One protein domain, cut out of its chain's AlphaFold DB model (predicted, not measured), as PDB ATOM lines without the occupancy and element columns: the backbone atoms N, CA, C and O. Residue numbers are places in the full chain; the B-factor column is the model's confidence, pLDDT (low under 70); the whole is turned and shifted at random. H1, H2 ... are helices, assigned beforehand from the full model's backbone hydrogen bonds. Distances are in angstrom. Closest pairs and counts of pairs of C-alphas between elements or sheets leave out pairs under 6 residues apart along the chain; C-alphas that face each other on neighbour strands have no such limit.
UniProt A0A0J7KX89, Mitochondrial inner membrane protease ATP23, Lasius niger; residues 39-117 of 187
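Overview. This is residues 39 to 117 of the 187 residues of the protein "Mitochondrial inner membrane protease ATP23" of Lasius niger (UniProt A0A0J7KX89). The model is a long, open loop of chain built along one long helix, H3, with H4 turning off its last end at nearly a right angle, so that the two make an L. Beyond the other end of H3 lies a thin arm of mostly unnamed chain with the short H2 near its tip, while after H4 the chain folds back through the short H5 towards the middle of H3, and the two ends of the printed part come near each other. The printed part has 79 residues with five named helices, H1 to H5 in that order, and no named strand; the class is all helix, with 43 residues in the helices. The whole is loose, with a radius of gyration of the C-alphas of 16.0 A, and elongated, spanning 50 by 26 by 20 A.

Arrangement. H1, residues 40 to 43, touches no helix. H2, residues 51 to 55, touches no helix either, and its residues 52 to 55 stand free, together with residues 56 and 57. H3, residues 62 to 79, and H4, residues 81 to 92, touch only at the corner by their tight link, through residues 76 to 78 of H3 and 83 to 87 of H4. Their closest C-alphas, those of Ile 77 and Val 83, are 5.6 A apart, and their lines are about perpendicular at 81 degrees. H5, residues 99 to 102, is close to H3 but not clearly touching it; the closest C-alphas, those of Tyr 74 and Ile 99, are 7.9 A apart. H4 and H5 are apart. In H2, H3 and H4 every O i to N i+4 pair is within hydrogen-bond range; H1 and H5 are too short for such a pair, and their single O i to N i+3 pair is within range in H1 but not in H5.

Along the chain. H1 begins at C-alpha 40, at (-35.364, -17.072, 35.806). H2 follows after a short link of 7 residues. H3, 25.2 A from first to last C-alpha, begins at C-alpha 62, at (-30.323, -3.989, 31.821). H4 is 16.3 A long and ends at C-alpha 92, at (-21.056, -9.727, 65.588). H5 is 5.5 A long, and residues 103 to 117 after it hold no named element.

Size, cuts and confidence. The two C-alphas farthest apart, those of Leu 55 and Ser 92, are 51.1 A apart, whereas those of Tyr 39 and Asp 117 are 7.9 A apart. The printed part has no cut, and no link between helices is long. The mean pLDDT of the printed part is 79.7; it is under 70 at residues 39 to 41, 44 to 55 and 57 to 61.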
ATOM      1  N   TYR A  39     -36.081 -15.813  39.938       69.25
ATOM      2  CA  TYR A  39     -34.779 -15.562  39.312       69.25
ATOM      3  C   TYR A  39     -34.540 -16.411  38.049       69.25
ATOM      4  O   TYR A  39     -33.588 -17.195  37.986       69.25
ATOM      5  N   PRO A  40     -35.361 -16.224  37.000       66.19
ATOM      6  CA  PRO A  40     -35.364 -17.072  35.806       66.19
ATOM      7  C   PRO A  40     -34.009 -17.144  35.075       66.19
ATOM      8  O   PRO A  40     -33.665 -18.188  34.513       66.19
ATOM      9  N   GLU A  41     -33.202 -16.078  35.108       69.31
ATOM     10  CA  GLU A  41     -31.881 -16.057  34.461       69.31
ATOM     11  C   GLU A  41     -30.899 -17.061  35.081       69.31
ATOM     12  O   GLU A  41     -30.125 -17.693  34.357       69.31
ATOM     13  N   ARG A  42     -30.973 -17.297  36.400       70.25
ATOM     14  CA  ARG A  42     -30.122 -18.279  37.097       70.25
ATOM     15  C   ARG A  42     -30.397 -19.710  36.649       70.25
ATOM     16  O   ARG A  42     -29.516 -20.559  36.734       70.25
ATOM     17  N   ARG A  43     -31.611 -19.970  36.162       71.94
ATOM     18  CA  ARG A  43     -32.061 -21.287  35.690       71.94
ATOM     19  C   ARG A  43     -32.047 -21.407  34.164       71.94
ATOM     20  O   ARG A  43     -32.579 -22.366  33.614       71.94
ATOM     21  N   GLY A  44     -31.406 -20.456  33.478       65.00
ATOM     22  CA  GLY A  44     -31.189 -20.492  32.032       65.00
ATOM     23  C   GLY A  44     -32.389 -20.051  31.192       65.00
ATOM     24  O   GLY A  44     -32.360 -20.205  29.968       65.00
ATOM     25  N   ALA A  45     -33.436 -19.487  31.804       66.31
ATOM     26  CA  ALA A  45     -34.543 -18.913  31.055       66.31
ATOM     27  C   ALA A  45     -34.120 -17.562  30.456       66.31
ATOM     28  O   ALA A  45     -33.694 -16.649  31.158       66.31
ATOM     29  N   LYS A  46     -34.237 -17.435  29.132       60.59
ATOM     30  CA  LYS A  46     -33.954 -16.186  28.413       60.59
ATOM     31  C   LYS A  46     -35.214 -15.325  28.384       60.59
ATOM     32  O   LYS A  46     -36.253 -15.779  27.898       60.59
ATOM     33  N   SER A  47     -35.131 -14.083  28.861       62.22
ATOM     34  CA  SER A  47     -36.249 -13.143  28.780       62.22
ATOM     35  C   SER A  47     -36.523 -12.778  27.318       62.22
ATOM     36  O   SER A  47     -35.744 -12.063  26.683       62.22
ATOM     37  N   ASN A  48     -37.630 -13.263  26.756       56.19
ATOM     38  CA  ASN A  48     -38.072 -12.836  25.431       56.19
ATOM     39  C   ASN A  48     -38.796 -11.496  25.555       56.19
ATOM     40  O   ASN A  48     -39.962 -11.431  25.941       56.19
ATOM     41  N   TYR A  49     -38.104 -10.410  25.220       63.06
ATOM     42  CA  TYR A  49     -38.763  -9.127  25.029       63.06
ATOM     43  C   TYR A  49     -39.458  -9.118  23.668       63.06
ATOM     44  O   TYR A  49     -38.832  -9.353  22.636       63.06
ATOM     45  N   GLY A  50     -40.768  -8.858  23.672       69.38
ATOM     46  CA  GLY A  50     -41.556  -8.765  22.446       69.38
ATOM     47  C   GLY A  50     -40.981  -7.717  21.492       69.38
ATOM     48  O   GLY A  50     -40.532  -6.658  21.932       69.38
ATOM     49  N   TRP A  51     -41.031  -8.006  20.190       64.69
ATOM     50  CA  TRP A  51     -40.570  -7.160  19.077       64.69
ATOM     51  C   TRP A  51     -40.907  -5.664  19.234       64.69
ATOM     52  O   TRP A  51     -40.089  -4.805  18.912       64.69
ATOM     53  N   PHE A  52     -42.068  -5.352  19.818       69.75
ATOM     54  CA  PHE A  52     -42.493  -3.990  20.130       69.75
ATOM     55  C   PHE A  52     -41.528  -3.274  21.091       69.75
ATOM     56  O   PHE A  52     -41.127  -2.151  20.821       69.75
ATOM     57  N   LYS A  53     -41.069  -3.929  22.168       64.69
ATOM     58  CA  LYS A  53     -40.173  -3.338  23.185       64.69
ATOM     59  C   LYS A  53     -38.776  -3.018  22.637       64.69
ATOM     60  O   LYS A  53     -38.151  -2.055  23.084       64.69
ATOM     61  N   TRP A  54     -38.301  -3.795  21.664       65.06
ATOM     62  CA  TRP A  54     -37.076  -3.483  20.925       65.06
ATOM     63  C   TRP A  54     -37.260  -2.238  20.042       65.06
ATOM     64  O   TRP A  54     -36.411  -1.352  20.059       65.06
ATOM     65  N   LEU A  55     -38.415  -2.110  19.375       69.12
ATOM     66  CA  LEU A  55     -38.731  -1.002  18.463       69.12
ATOM     67  C   LEU A  55     -38.857   0.370  19.159       69.12
ATOM     68  O   LEU A  55     -38.489   1.387  18.585       69.12
ATOM     69  N   ILE A  56     -39.335   0.405  20.408       75.75
ATOM     70  CA  ILE A  56     -39.388   1.624  21.250       75.75
ATOM     71  C   ILE A  56     -38.086   1.893  22.032       75.75
ATOM     72  O   ILE A  56     -38.057   2.774  22.890       75.75
ATOM     73  N   GLY A  57     -37.000   1.150  21.777       64.38
ATOM     74  CA  GLY A  57     -35.703   1.367  22.440       64.38
ATOM     75  C   GLY A  57     -35.702   1.055  23.943       64.38
ATOM     76  O   GLY A  57     -34.856   1.546  24.690       64.38
ATOM     77  N   ALA A  58     -36.669   0.262  24.411       64.50
ATOM     78  CA  ALA A  58     -36.790  -0.146  25.810       64.50
ATOM     79  C   ALA A  58     -36.075  -1.481  26.108       64.50
ATOM     80  O   ALA A  58     -35.967  -1.868  27.274       64.50
ATOM     81  N   ALA A  59     -35.591  -2.188  25.083       57.72
ATOM     82  CA  ALA A  59     -34.675  -3.319  25.221       57.72
ATOM     83  C   ALA A  59     -33.219  -2.810  25.278       57.72
ATOM     84  O   ALA A  59     -32.840  -1.964  24.473       57.72
ATOM     85  N   GLY A  60     -32.419  -3.301  26.236       64.56
ATOM     86  CA  GLY A  60     -31.012  -2.898  26.430       64.56
ATOM     87  C   GLY A  60     -30.722  -1.981  27.632       64.56
ATOM     88  O   GLY A  60     -29.592  -1.526  27.788       64.56
ATOM     89  N   ARG A  61     -31.704  -1.712  28.507       66.19
ATOM     90  CA  ARG A  61     -31.508  -0.940  29.758       66.19
ATOM     91  C   ARG A  61     -30.972  -1.760  30.939       66.19
ATOM     92  O   ARG A  61     -30.714  -1.188  31.990       66.19
ATOM     93  N   GLU A  62     -30.738  -3.058  30.758       75.25
ATOM     94  CA  GLU A  62     -30.323  -3.989  31.821       75.25
ATOM     95  C   GLU A  62     -29.058  -3.536  32.561       75.25
ATOM     96  O   GLU A  62     -29.011  -3.578  33.786       75.25
ATOM     97  N   SER A  63     -28.052  -3.026  31.843       79.56
ATOM     98  CA  SER A  63     -26.817  -2.518  32.455       79.56
ATOM     99  C   SER A  63     -27.048  -1.266  33.308       79.56
ATOM    100  O   SER A  63     -26.451  -1.122  34.375       79.56
ATOM    101  N   ILE A  64     -27.944  -0.377  32.872       84.25
ATOM    102  CA  ILE A  64     -28.316   0.846  33.594       84.25
ATOM    103  C   ILE A  64     -29.148   0.499  34.828       84.25
ATOM    104  O   ILE A  64     -28.923   1.058  35.901       84.25
ATOM    105  N   ASP A  65     -30.103  -0.417  34.692       84.06
ATOM    106  CA  ASP A  65     -30.965  -0.844  35.792       84.06
ATOM    107  C   ASP A  65     -30.165  -1.621  36.845       84.06
ATOM    108  O   ASP A  65     -30.337  -1.388  38.043       84.06
ATOM    109  N   LYS A  66     -29.192  -2.434  36.414       87.75
ATOM    110  CA  LYS A  66     -28.215  -3.071  37.300       87.75
ATOM    111  C   LYS A  66     -27.379  -2.043  38.063       87.75
ATOM    112  O   LYS A  66     -27.314  -2.121  39.285       87.75
ATOM    113  N   ALA A  67     -26.815  -1.045  37.380       89.38
ATOM    114  CA  ALA A  67     -26.028   0.005  38.031       89.38
ATOM    115  C   ALA A  67     -26.857   0.814  39.046       89.38
ATOM    116  O   ALA A  67     -26.390   1.102  40.147       89.38
ATOM    117  N   LYS A  68     -28.112   1.140  38.715       91.19
ATOM    118  CA  LYS A  68     -29.043   1.804  39.642       91.19
ATOM    119  C   LYS A  68     -29.364   0.936  40.854       91.19
ATOM    120  O   LYS A  68     -29.432   1.454  41.966       91.19
ATOM    121  N   CYS A  69     -29.581  -0.362  40.649       90.62
ATOM    122  CA  CYS A  69     -29.803  -1.306  41.736       90.62
ATOM    123  C   CYS A  69     -28.583  -1.369  42.663       90.62
ATOM    124  O   CYS A  69     -28.741  -1.205  43.870       90.62
ATOM    125  N   GLU A  70     -27.372  -1.518  42.118       91.75
ATOM    126  CA  GLU A  70     -26.136  -1.591  42.906       91.75
ATOM    127  C   GLU A  70     -25.901  -0.312  43.724       91.75
ATOM    128  O   GLU A  70     -25.575  -0.384  44.911       91.75
ATOM    129  N   ASP A  71     -26.147   0.858  43.132       93.62
ATOM    130  CA  ASP A  71     -26.034   2.142  43.827       93.62
ATOM    131  C   ASP A  71     -27.089   2.307  44.936       93.62
ATOM    132  O   ASP A  71     -26.784   2.771  46.037       93.62
ATOM    133  N   ASN A  72     -28.328   1.868  44.693       92.81
ATOM    134  CA  ASN A  72     -29.374   1.859  45.716       92.81
ATOM    135  C   ASN A  72     -29.034   0.908  46.870       92.81
ATOM    136  O   ASN A  72     -29.215   1.273  48.030       92.81
ATOM    137  N   VAL A  73     -28.510  -0.286  46.581       92.69
ATOM    138  CA  VAL A  73     -28.051  -1.242  47.599       92.69
ATOM    139  C   VAL A  73     -26.939  -0.624  48.443       92.69
ATOM    140  O   VAL A  73     -27.002  -0.666  49.674       92.69
ATOM    141  N   TYR A  74     -25.951  -0.006  47.796       93.50
ATOM    142  CA  TYR A  74     -24.854   0.665  48.483       93.50
ATOM    143  C   TYR A  74     -25.361   1.785  49.403       93.50
ATOM    144  O   TYR A  74     -24.993   1.820  50.580       93.50
ATOM    145  N   ARG A  75     -26.261   2.648  48.912       94.38
ATOM    146  CA  ARG A  75     -26.900   3.707  49.714       94.38
ATOM    147  C   ARG A  75     -27.719   3.145  50.872       94.38
ATOM    148  O   ARG A  75     -27.567   3.606  51.996       94.38
ATOM    149  N   CYS A  76     -28.514   2.099  50.656       93.00
ATOM    150  CA  CYS A  76     -29.283   1.456  51.723       93.00
ATOM    151  C   CYS A  76     -28.386   0.954  52.860       93.00
ATOM    152  O   CYS A  76     -28.683   1.207  54.025       93.00
ATOM    153  N   ILE A  77     -27.273   0.291  52.545       92.38
ATOM    154  CA  ILE A  77     -26.344  -0.229  53.559       92.38
ATOM    155  C   ILE A  77     -25.589   0.905  54.260       92.38
ATOM    156  O   ILE A  77     -25.339   0.841  55.465       92.38
ATOM    157  N   LYS A  78     -25.235   1.960  53.521       90.75
ATOM    158  CA  LYS A  78     -24.455   3.084  54.042       90.75
ATOM    159  C   LYS A  78     -25.279   4.104  54.819       90.75
ATOM    160  O   LYS A  78     -24.732   4.708  55.740       90.75
ATOM    161  N   ASP A  79     -26.554   4.290  54.506       95.06
ATOM    162  CA  ASP A  79     -27.341   5.409  55.033       95.06
ATOM    163  C   ASP A  79     -28.464   4.944  55.967       95.06
ATOM    164  O   ASP A  79     -28.756   5.633  56.945       95.06
ATOM    165  N   SER A  80     -29.047   3.757  55.749       95.25
ATOM    166  CA  SER A  80     -30.158   3.285  56.583       95.25
ATOM    167  C   SER A  80     -29.674   2.812  57.962       95.25
ATOM    168  O   SER A  80     -28.891   1.859  58.048       95.25
ATOM    169  N   PRO A  81     -30.158   3.412  59.069       93.19
ATOM    170  CA  PRO A  81     -29.761   3.015  60.420       93.19
ATOM    171  C   PRO A  81     -30.217   1.593  60.762       93.19
ATOM    172  O   PRO A  81     -29.484   0.855  61.416       93.19
ATOM    173  N   ILE A  82     -31.383   1.178  60.257       93.38
ATOM    174  CA  ILE A  82     -31.916  -0.176  60.454       93.38
ATOM    175  C   ILE A  82     -31.011  -1.195  59.756       93.38
ATOM    176  O   ILE A  82     -30.634  -2.201  60.350       93.38
ATOM    177  N   VAL A  83     -30.598  -0.919  58.515       92.19
ATOM    178  CA  VAL A  83     -29.722  -1.830  57.761       92.19
ATOM    179  C   VAL A  83     -28.345  -1.924  58.407       92.19
ATOM    180  O   VAL A  83     -27.827  -3.027  58.550       92.19
ATOM    181  N   LYS A  84     -27.774  -0.810  58.877       92.44
ATOM    182  CA  LYS A  84     -26.520  -0.829  59.646       92.44
ATOM    183  C   LYS A  84     -26.618  -1.678  60.902       92.44
ATOM    184  O   LYS A  84     -25.700  -2.444  61.172       92.44
ATOM    185  N   LEU A  85     -27.715  -1.545  61.649       91.00
ATOM    186  CA  LEU A  85     -27.948  -2.342  62.849       91.00
ATOM    187  C   LEU A  85     -28.010  -3.830  62.499       91.00
ATOM    188  O   LEU A  85     -27.298  -4.624  63.107       91.00
ATOM    189  N   MET A  86     -28.780  -4.202  61.473       89.00
ATOM    190  CA  MET A  86     -28.885  -5.595  61.022       89.00
ATOM    191  C   MET A  86     -27.537  -6.153  60.547       89.00
ATOM    192  O   MET A  86     -27.126  -7.227  60.977       89.00
ATOM    193  N   VAL A  87     -26.811  -5.423  59.697       89.12
ATOM    194  CA  VAL A  87     -25.489  -5.839  59.194       89.12
ATOM    195  C   VAL A  87     -24.467  -5.920  60.333       89.12
ATOM    196  O   VAL A  87     -23.655  -6.842  60.361       89.12
ATOM    197  N   GLY A  88     -24.525  -4.996  61.294       87.81
ATOM    198  CA  GLY A  88     -23.691  -5.002  62.494       87.81
ATOM    199  C   GLY A  88     -23.947  -6.226  63.373       87.81
ATOM    200  O   GLY A  88     -22.994  -6.912  63.734       87.81
ATOM    201  N   ALA A  89     -25.216  -6.548  63.635       85.62
ATOM    202  CA  ALA A  89     -25.613  -7.740  64.385       85.62
ATOM    203  C   ALA A  89     -25.165  -9.030  63.681       85.62
ATOM    204  O   ALA A  89     -24.630  -9.948  64.302       85.62
ATOM    205  N   LEU A  90     -25.306  -9.092  62.356       83.75
ATOM    206  CA  LEU A  90     -24.824 -10.231  61.579       83.75
ATOM    207  C   LEU A  90     -23.301 -10.353  61.646       83.75
ATOM    208  O   LEU A  90     -22.788 -11.458  61.818       83.75
ATOM    209  N   LYS A  91     -22.569  -9.238  61.592       85.38
ATOM    210  CA  LYS A  91     -21.113  -9.226  61.759       85.38
ATOM    211  C   LYS A  91     -20.684  -9.691  63.153       85.38
ATOM    212  O   LYS A  91     -19.761 -10.499  63.234       85.38
ATOM    213  N   SER A  92     -21.354  -9.256  64.224       82.62
ATOM    214  CA  SER A  92     -21.056  -9.727  65.588       82.62
ATOM    215  C   SER A  92     -21.336 -11.216  65.768       82.62
ATOM    216  O   SER A  92     -20.587 -11.896  66.459       82.62
ATOM    217  N   SER A  93     -22.342 -11.749  65.071       77.81
ATOM    218  CA  SER A  93     -22.642 -13.187  65.036       77.81
ATOM    219  C   SER A  93     -21.714 -13.984  64.103       77.81
ATOM    220  O   SER A  93     -21.958 -15.156  63.824       77.81
ATOM    221  N   GLY A  94     -20.661 -13.360  63.559       75.62
ATOM    222  CA  GLY A  94     -19.704 -13.990  62.647       75.62
ATOM    223  C   GLY A  94     -20.221 -14.178  61.217       75.62
ATOM    224  O   GLY A  94     -19.574 -14.839  60.403       75.62
ATOM    225  N   CYS A  95     -21.381 -13.624  60.871       73.75
ATOM    226  CA  CYS A  95     -22.045 -13.663  59.565       73.75
ATOM    227  C   CYS A  95     -21.840 -12.362  58.783       73.75
ATOM    228  O   CYS A  95     -22.801 -11.700  58.406       73.75
ATOM    229  N   GLU A  96     -20.587 -11.999  58.515       82.94
ATOM    230  CA  GLU A  96     -20.302 -10.794  57.736       82.94
ATOM    231  C   GLU A  96     -20.925 -10.867  56.333       82.94
ATOM    232  O   GLU A  96     -20.616 -11.754  55.528       82.94
ATOM    233  N   ILE A  97     -21.815  -9.912  56.058       84.88
ATOM    234  CA  ILE A  97     -22.404  -9.716  54.741       84.88
ATOM    235  C   ILE A  97     -21.409  -8.943  53.885       84.88
ATOM    236  O   ILE A  97     -21.155  -7.758  54.090       84.88
ATOM    237  N   ASP A  98     -20.902  -9.620  52.868       83.69
ATOM    238  CA  ASP A  98     -20.247  -8.989  51.730       83.69
ATOM    239  C   ASP A  98     -21.285  -8.650  50.654       83.69
ATOM    240  O   ASP A  98     -21.918  -9.555  50.101       83.69
ATOM    241  N   ILE A  99     -21.431  -7.359  50.355       85.94
ATOM    242  CA  ILE A  99     -22.397  -6.810  49.392       85.94
ATOM    243  C   ILE A  99     -22.275  -7.506  48.033       85.94
ATOM    244  O   ILE A  99     -23.285  -7.836  47.427       85.94
ATOM    245  N   ARG A 100     -21.049  -7.795  47.579       81.75
ATOM    246  CA  ARG A 100     -20.804  -8.376  46.249       81.75
ATOM    247  C   ARG A 100     -21.183  -9.849  46.145       81.75
ATOM    248  O   ARG A 100     -21.380 -10.346  45.044       81.75
ATOM    249  N   ARG A 101     -21.206 -10.560  47.274       79.44
ATOM    250  CA  ARG A 101     -21.461 -12.009  47.317       79.44
ATOM    251  C   ARG A 101     -22.877 -12.351  47.754       79.44
ATOM    252  O   ARG A 101     -23.387 -13.388  47.351       79.44
ATOM    253  N   HIS A 102     -23.486 -11.512  48.585       81.75
ATOM    254  CA  HIS A 102     -24.775 -11.808  49.212       81.75
ATOM    255  C   HIS A 102     -25.937 -11.005  48.622       81.75
ATOM    256  O   HIS A 102     -27.084 -11.310  48.931       81.75
ATOM    257  N   ILE A 103     -25.666  -9.998  47.786       87.44
ATOM    258  CA  ILE A 103     -26.691  -9.224  47.088       87.44
ATOM    259  C   ILE A 103     -26.365  -9.240  45.597       87.44
ATOM    260  O   ILE A 103     -25.240  -8.954  45.194       87.44
ATOM    261  N   SER A 104     -27.356  -9.589  44.782       87.31
ATOM    262  CA  SER A 104     -27.242  -9.617  43.328       87.31
ATOM    263  C   SER A 104     -28.302  -8.715  42.721       87.31
ATOM    264  O   SER A 104     -29.484  -8.851  43.025       87.31
ATOM    265  N   CYS A 105     -27.865  -7.809  41.855       88.50
ATOM    266  CA  CYS A 105     -28.745  -7.004  41.027       88.50
ATOM    267  C   CYS A 105     -28.915  -7.702  39.678       88.50
ATOM    268  O   CYS A 105     -28.002  -7.709  38.849       88.50
ATOM    269  N   GLU A 106     -30.077  -8.319  39.495       83.38
ATOM    270  CA  GLU A 106     -30.467  -9.055  38.293       83.38
ATOM    271  C   GLU A 106     -31.924  -8.755  37.937       83.38
ATOM    272  O   GLU A 106     -32.646  -8.114  38.709       83.38
ATOM    273  N   VAL A 107     -32.355  -9.191  36.756       81.25
ATOM    274  CA  VAL A 107     -33.730  -8.983  36.308       81.25
ATOM    275  C   VAL A 107     -34.653  -9.916  37.089       81.25
ATOM    276  O   VAL A 107     -34.577 -11.138  36.974       81.25
ATOM    277  N   CYS A 108     -35.540  -9.332  37.891       76.19
ATOM    278  CA  CYS A 108     -36.570 -10.067  38.612       76.19
ATOM    279  C   CYS A 108     -37.847 -10.218  37.773       76.19
ATOM    280  O   CYS A 108     -38.082  -9.486  36.806       76.19
ATOM    281  N   ALA A 109     -38.697 -11.175  38.156       72.94
ATOM    282  CA  ALA A 109     -40.032 -11.301  37.579       72.94
ATOM    283  C   ALA A 109     -40.818  -9.975  37.711       72.94
ATOM    284  O   ALA A 109     -40.695  -9.288  38.726       72.94
ATOM    285  N   PRO A 110     -41.676  -9.615  36.737       70.75
ATOM    286  CA  PRO A 110     -42.374  -8.323  36.724       70.75
ATOM    287  C   PRO A 110     -43.364  -8.132  37.884       70.75
ATOM    288  O   PRO A 110     -43.860  -7.029  38.090       70.75
ATOM    289  N   SER A 111     -43.673  -9.195  38.627       78.31
ATOM    290  CA  SER A 111     -44.540  -9.170  39.804       78.31
ATOM    291  C   SER A 111     -43.846  -8.665  41.070       78.31
ATOM    292  O   SER A 111     -44.531  -8.363  42.046       78.31
ATOM    293  N   VAL A 112     -42.513  -8.579  41.084       79.19
ATOM    294  CA  VAL A 112     -41.735  -8.259  42.286       79.19
ATOM    295  C   VAL A 112     -40.637  -7.245  41.995       79.19
ATOM    296  O   VAL A 112     -40.139  -7.135  40.879       79.19
ATOM    297  N   THR A 113     -40.244  -6.496  43.020       80.44
ATOM    298  CA  THR A 113     -39.144  -5.516  42.970       80.44
ATOM    299  C   THR A 113     -37.807  -6.093  43.445       80.44
ATOM    300  O   THR A 113     -36.789  -5.409  43.414       80.44
ATOM    301  N   GLY A 114     -37.815  -7.342  43.911       82.62
ATOM    302  CA  GLY A 114     -36.678  -8.060  44.468       82.62
ATOM    303  C   GLY A 114     -37.129  -9.411  45.020       82.62
ATOM    304  O   GLY A 114     -38.295  -9.785  44.893       82.62
ATOM    305  N   GLY A 115     -36.215 -10.146  45.643       80.19
ATOM    306  CA  GLY A 115     -36.525 -11.457  46.193       80.19
ATOM    307  C   GLY A 115     -35.430 -11.991  47.100       80.19
ATOM    308  O   GLY A 115     -34.452 -11.309  47.415       80.19
ATOM    309  N   TYR A 116     -35.618 -13.239  47.502       78.25
ATOM    310  CA  TYR A 116     -34.646 -14.004  48.252       78.25
ATOM    311  C   TYR A 116     -34.557 -15.406  47.662       78.25
ATOM    312  O   TYR A 116     -35.580 -16.057  47.454       78.25
ATOM    313  N   ASP A 117     -33.339 -15.868  47.387       75.56
ATOM    314  CA  ASP A 117     -33.124 -17.210  46.856       75.56
ATOM    315  C   ASP A 117     -33.114 -18.237  47.999       75.56
ATOM    316  O   ASP A 117     -32.099 -18.488  48.657       75.56
TER     317      ASP A 117